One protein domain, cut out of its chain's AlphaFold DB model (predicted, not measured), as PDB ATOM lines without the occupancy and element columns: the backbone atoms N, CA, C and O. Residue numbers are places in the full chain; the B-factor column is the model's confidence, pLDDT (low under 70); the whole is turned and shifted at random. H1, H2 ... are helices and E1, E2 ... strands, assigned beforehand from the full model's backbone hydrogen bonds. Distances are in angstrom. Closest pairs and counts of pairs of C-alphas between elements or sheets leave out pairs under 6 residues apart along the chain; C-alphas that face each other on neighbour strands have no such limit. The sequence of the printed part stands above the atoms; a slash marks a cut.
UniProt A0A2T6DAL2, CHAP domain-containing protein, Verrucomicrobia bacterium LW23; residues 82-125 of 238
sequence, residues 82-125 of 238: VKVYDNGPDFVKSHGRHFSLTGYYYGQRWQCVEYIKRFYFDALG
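This is residues 82 to 125 of the 238 residues of the protein "CHAP domain-containing protein" of Verrucomicrobia bacterium LW23 (UniProt A0A2T6DAL2). A small two-stranded hairpin, E2 and E3, packs with E3 along one side of a single helix, H1, while a lone strand, E1, lies on another side of that helix. The long link from E1 to E2 loops out at one end of the domain. The printed part has 44 residues with three named strands and one named helix, in the order E1, E2, E3, H1; the sheet E2 - E3 is antiparallel and the class is mixed, helices and strands. The whole is compact, with a radius of gyration of the C-alphas of 10.2 A, yet elongated in outline, spanning 31 by 17 by 12 A.

Start at the hairpin of E2, residues 97 to 99, and E3, residues 105 to 108. These neighbours are antiparallel, with 155 degrees between their directions. Look at N 98 and O 107, 2.8 A apart, and at N 106 and O 98, 2.9 A apart, both within hydrogen-bond range. Next comes H1, residues 112 to 124, in which every O i to N i+4 pair is within hydrogen-bond range. Its closest C-alphas to E3 are those of Glu 114 and Gly 107, 4.0 A apart. E2 comes less near, the closest C-alphas being those of His 98 and Glu 114, 7.5 A apart. E1, residues 82 to 85, pairs with no named strand and is apart from both E2 and E3. Its closest C-alphas to H1 are those of Val 82 and Phe 119, 6.0 A apart.

Find C-alpha 97 at (123.335, 136.024, 106.901), where E2 begins and runs 6.8 A; E3 runs 8.8 A. H1 runs 17.1 A to C-alpha 124 at (104.507, 129.634, 113.991). E1 begins at C-alpha 82, at (111.742, 134.547, 119.621), and runs 9.8 A.

The two C-alphas farthest apart are those of Pro 89 and Gly 125, 31.2 A. The link from E1 to E2, 11 residues, is long; the other two are tight. The printed part has no cut, its mean pLDDT is 93.4, and no printed residue is under 70.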
ATOM      1  N   VAL A  82     110.876 134.072 120.705       98.38
ATOM      2  CA  VAL A  82     111.742 134.547 119.621       98.38
ATOM      3  C   VAL A  82     112.415 135.843 120.053       98.38
ATOM      4  O   VAL A  82     111.756 136.829 120.378       98.38
ATOM      5  N   LYS A  83     113.748 135.825 120.091       98.00
ATOM      6  CA  LYS A  83     114.580 136.932 120.580       98.00
ATOM      7  C   LYS A  83     114.630 138.094 119.588       98.00
ATOM      8  O   LYS A  83     114.705 137.873 118.380       98.00
ATOM      9  N   VAL A  84     114.655 139.309 120.114       97.69
ATOM     10  CA  VAL A  84     114.970 140.543 119.392       97.69
ATOM     11  C   VAL A  84     116.419 140.888 119.701       97.69
ATOM     12  O   VAL A  84     116.798 140.990 120.871       97.69
ATOM     13  N   TYR A  85     117.224 141.046 118.660       95.25
ATOM     14  CA  TYR A  85     118.629 141.417 118.777       95.25
ATOM     15  C   TYR A  85     118.830 142.892 118.445       95.25
ATOM     16  O   TYR A  85     118.160 143.434 117.561       95.25
ATOM     17  N   ASP A  86     119.774 143.524 119.136       91.88
ATOM     18  CA  ASP A  86     120.231 144.863 118.784       91.88
ATOM     19  C   ASP A  86     120.983 144.834 117.440       91.88
ATOM     20  O   ASP A  86     121.874 144.005 117.229       91.88
ATOM     21  N   ASN A  87     120.617 145.731 116.518       90.31
ATOM     22  CA  ASN A  87     121.314 145.886 115.237       90.31
ATOM     23  C   ASN A  87     122.457 146.918 115.305       90.31
ATOM     24  O   ASN A  87     123.209 147.079 114.340       90.31
ATOM     25  N   GLY A  88     122.616 147.590 116.447       84.81
ATOM     26  CA  GLY A  88     123.566 148.674 116.640       84.81
ATOM     27  C   GLY A  88     123.087 150.006 116.046       84.81
ATOM     28  O   GLY A  88     121.978 150.106 115.517       84.81
ATOM     29  N   PRO A  89     123.925 151.056 116.128       79.69
ATOM     30  CA  PRO A  89     123.542 152.416 115.737       79.69
ATOM     31  C   PRO A  89     123.403 152.600 114.219       79.69
ATOM     32  O   PRO A  89     122.696 153.498 113.767       79.69
ATOM     33  N   ASP A  90     124.080 151.764 113.431       81.06
ATOM     34  CA  ASP A  90     123.986 151.766 111.975       81.06
ATOM     35  C   ASP A  90     122.956 150.726 111.519       81.06
ATOM     36  O   ASP A  90     123.259 149.545 111.348       81.06
ATOM     37  N   PHE A  91     121.719 151.185 111.322       75.75
ATOM     38  CA  PHE A  91     120.579 150.334 110.983       75.75
ATOM     39  C   PHE A  91     120.654 149.722 109.572       75.75
ATOM     40  O   PHE A  91     119.920 148.773 109.278       75.75
ATOM     41  N   VAL A  92     121.516 150.238 108.683       77.50
ATOM     42  CA  VAL A  92     121.718 149.656 107.344       77.50
ATOM     43  C   VAL A  92     122.840 148.623 107.323       77.50
ATOM     44  O   VAL A  92     122.890 147.798 106.405       77.50
ATOM     45  N   LYS A  93     123.710 148.616 108.338       81.38
ATOM     46  CA  LYS A  93     124.800 147.650 108.440       81.38
ATOM     47  C   LYS A  93     124.255 146.226 108.537       81.38
ATOM     48  O   LYS A  93     123.352 145.924 109.317       81.38
ATOM     49  N   SER A  94     124.836 145.341 107.733       79.56
ATOM     50  CA  SER A  94     124.614 143.901 107.827       79.56
ATOM     51  C   SER A  94     125.691 143.270 108.706       79.56
ATOM     52  O   SER A  94     126.874 143.575 108.557       79.56
ATOM     53  N   HIS A  95     125.282 142.351 109.580       84.12
ATOM     54  CA  HIS A  95     126.175 141.512 110.391       84.12
ATOM     55  C   HIS A  95     126.244 140.070 109.853       84.12
ATOM     56  O   HIS A  95     126.473 139.114 110.596       84.12
ATOM     57  N   GLY A  96     126.001 139.906 108.549       90.25
ATOM     58  CA  GLY A  96     125.987 138.621 107.855       90.25
ATOM     59  C   GLY A  96     124.618 137.935 107.827       90.25
ATOM     60  O   GLY A  96     123.630 138.401 108.396       90.25
ATOM     61  N   ARG A  97     124.564 136.795 107.137       93.62
ATOM     62  CA  ARG A  97     123.335 136.024 106.901       93.62
ATOM     63  C   ARG A  97     122.963 135.162 108.111       93.62
ATOM     64  O   ARG A  97     123.835 134.601 108.773       93.62
ATOM     65  N   HIS A  98     121.666 134.994 108.355       95.00
ATOM     66  CA  HIS A  98     121.123 134.125 109.397       95.00
ATOM     67  C   HIS A  98     120.220 133.036 108.816       95.00
ATOM     68  O   HIS A  98     119.359 133.315 107.980       95.00
ATOM     69  N   PHE A  99     120.406 131.803 109.289       96.62
ATOM     70  CA  PHE A  99     119.675 130.619 108.854       96.62
ATOM     71  C   PHE A  99     119.166 129.823 110.057       96.62
ATOM     72  O   PHE A  99     119.799 129.831 111.114       96.62
ATOM     73  N   SER A 100     118.067 129.097 109.862       96.31
ATOM     74  CA  SER A 100     117.620 128.053 110.781       96.31
ATOM     75  C   SER A 100     118.588 126.866 110.780       96.31
ATOM     76  O   SER A 100     119.394 126.696 109.860       96.31
ATOM     77  N   LEU A 101     118.448 125.973 111.764       93.44
ATOM     78  CA  LEU A 101     119.184 124.699 111.797       93.44
ATOM     79  C   LEU A 101     118.892 123.807 110.579       93.44
ATOM     80  O   LEU A 101     119.727 122.993 110.197       93.44
ATOM     81  N   THR A 102     117.721 123.969 109.960       94.75
ATOM     82  CA  THR A 102     117.310 123.237 108.754       94.75
ATOM     83  C   THR A 102     117.674 123.968 107.458       94.75
ATOM     84  O   THR A 102     117.285 123.526 106.381       94.75
ATOM     85  N   GLY A 103     118.400 125.090 107.537       96.00
ATOM     86  CA  GLY A 103     118.866 125.854 106.379       96.00
ATOM     87  C   GLY A 103     117.874 126.880 105.823       96.00
ATOM     88  O   GLY A 103     118.147 127.479 104.784       96.00
ATOM     89  N   TYR A 104     116.742 127.131 106.491       97.44
ATOM     90  CA  TYR A 104     115.823 128.194 106.080       97.44
ATOM     91  C   TYR A 104     116.469 129.560 106.321       97.44
ATOM     92  O   TYR A 104     116.870 129.881 107.436       97.44
ATOM     93  N   TYR A 105     116.588 130.372 105.273       97.44
ATOM     94  CA  TYR A 105     117.199 131.694 105.367       97.44
ATOM     95  C   TYR A 105     116.251 132.677 106.056       97.44
ATOM     96  O   TYR A 105     115.235 133.056 105.474       97.44
ATOM     97  N   TYR A 106     116.602 133.148 107.253       96.94
ATOM     98  CA  TYR A 106     115.836 134.179 107.953       96.94
ATOM     99  C   TYR A 106     116.057 135.548 107.316       96.94
ATOM    100  O   TYR A 106     115.103 136.214 106.925       96.94
ATOM    101  N   GLY A 107     117.307 135.950 107.111       96.19
ATOM    102  CA  GLY A 107     117.627 137.274 106.591       96.19
ATOM    103  C   GLY A 107     119.024 137.731 106.987       96.19
ATOM    104  O   GLY A 107     119.842 136.938 107.456       96.19
ATOM    105  N   GLN A 108     119.286 139.021 106.807       94.38
ATOM    106  CA  GLN A 108     120.513 139.656 107.275       94.38
ATOM    107  C   GLN A 108     120.387 140.012 108.757       94.38
ATOM    108  O   GLN A 108     119.426 140.666 109.165       94.38
ATOM    109  N   ARG A 109     121.371 139.616 109.561       93.62
ATOM    110  CA  ARG A 109     121.468 140.000 110.972       93.62
ATOM    111  C   ARG A 109     121.646 141.519 111.083       93.62
ATOM    112  O   ARG A 109     122.492 142.056 110.370       93.62
ATOM    113  N   TRP A 110     120.913 142.246 111.925       93.19
ATOM    114  CA  TRP A 110     119.687 141.913 112.677       93.19
ATOM    115  C   TRP A 110     118.541 142.805 112.201       93.19
ATOM    116  O   TRP A 110     117.949 143.585 112.947       93.19
ATOM    117  N   GLN A 111     118.250 142.707 110.908       95.56
ATOM    118  CA  GLN A 111     117.272 143.558 110.245       95.56
ATOM    119  C   GLN A 111     115.829 143.160 110.589       95.56
ATOM    120  O   GLN A 111     115.550 142.055 111.056       95.56
ATOM    121  N   CYS A 112     114.881 144.057 110.316       96.88
ATOM    122  CA  CYS A 112     113.457 143.820 110.560       96.88
ATOM    123  C   CYS A 112     112.911 142.604 109.786       96.88
ATOM    124  O   CYS A 112     112.174 141.796 110.347       96.88
ATOM    125  N   VAL A 113     113.338 142.410 108.531       97.81
ATOM    126  CA  VAL A 113     112.952 141.249 107.704       97.81
ATOM    127  C   VAL A 113     113.489 139.931 108.271       97.81
ATOM    128  O   VAL A 113     112.807 138.908 108.222       97.81
ATOM    129  N   GLU A 114     114.699 139.949 108.833       97.62
ATOM    130  CA  GLU A 114     115.279 138.773 109.484       97.62
ATOM    131  C   GLU A 114     114.423 138.343 110.679       97.62
ATOM    132  O   GLU A 114     114.066 137.169 110.783       97.62
ATOM    133  N   TYR A 115     114.022 139.302 111.517       98.25
ATOM    134  CA  TYR A 115     113.208 139.037 112.698       98.25
ATOM    135  C   TYR A 115     111.859 138.416 112.359       98.25
ATOM    136  O   TYR A 115     111.507 137.383 112.920       98.25
ATOM    137  N   ILE A 116     111.100 139.020 111.439       98.50
ATOM    138  CA  ILE A 116     109.745 138.542 111.138       98.50
ATOM    139  C   ILE A 116     109.769 137.156 110.493       98.50
ATOM    140  O   ILE A 116     108.934 136.317 110.820       98.50
ATOM    141  N   LYS A 117     110.754 136.866 109.632       98.50
ATOM    142  CA  LYS A 117     110.884 135.537 109.019       98.50
ATOM    143  C   LYS A 117     111.289 134.496 110.047       98.50
ATOM    144  O   LYS A 117     110.769 133.383 110.006       98.50
ATOM    145  N   ARG A 118     112.180 134.857 110.974       98.38
ATOM    146  CA  ARG A 118     112.534 134.000 112.105       98.38
ATOM    147  C   ARG A 118     111.352 133.773 113.038       98.38
ATOM    148  O   ARG A 118     111.115 132.640 113.423       98.38
ATOM    149  N   PHE A 119     110.560 134.801 113.328       98.69
ATOM    150  CA  PHE A 119     109.351 134.676 114.137       98.69
ATOM    151  C   PHE A 119     108.330 133.720 113.511       98.69
ATOM    152  O   PHE A 119     107.895 132.776 114.166       98.69
ATOM    153  N   TYR A 120     107.989 133.918 112.234       98.44
ATOM    154  CA  TYR A 120     107.040 133.047 111.536       98.44
ATOM    155  C   TYR A 120     107.535 131.600 111.466       98.44
ATOM    156  O   TYR A 120     106.749 130.676 111.671       98.44
ATOM    157  N   PHE A 121     108.829 131.386 111.242       98.19
ATOM    158  CA  PHE A 121     109.390 130.041 111.182       98.19
ATOM    159  C   PHE A 121     109.455 129.378 112.566       98.19
ATOM    160  O   PHE A 121     108.910 128.293 112.742       98.19
ATOM    161  N   ASP A 122     110.068 130.032 113.556       98.12
ATOM    162  CA  ASP A 122     110.359 129.435 114.865       98.12
ATOM    163  C   ASP A 122     109.115 129.336 115.756       98.12
ATOM    164  O   ASP A 122     108.906 128.316 116.409       98.12
ATOM    165  N   ALA A 123     108.286 130.386 115.802       97.94
ATOM    166  CA  ALA A 123     107.118 130.425 116.684       97.94
ATOM    167  C   ALA A 123     105.863 129.856 116.023       97.94
ATOM    168  O   ALA A 123     105.015 129.290 116.713       97.94
ATOM    169  N   LEU A 124     105.720 130.028 114.706       97.25
ATOM    170  CA  LEU A 124     104.507 129.634 113.991       97.25
ATOM    171  C   LEU A 124     104.717 128.441 113.056       97.25
ATOM    172  O   LEU A 124     103.737 127.981 112.477       97.25
ATOM    173  N   GLY A 125     105.935 127.921 112.878       96.94
ATOM    174  CA  GLY A 125     106.190 126.809 111.955       96.94
ATOM    175  C   GLY A 125     105.861 127.153 110.498       96.94
ATOM    176  O   GLY A 125     105.375 126.299 109.761       96.94
TER     177      GLY A 125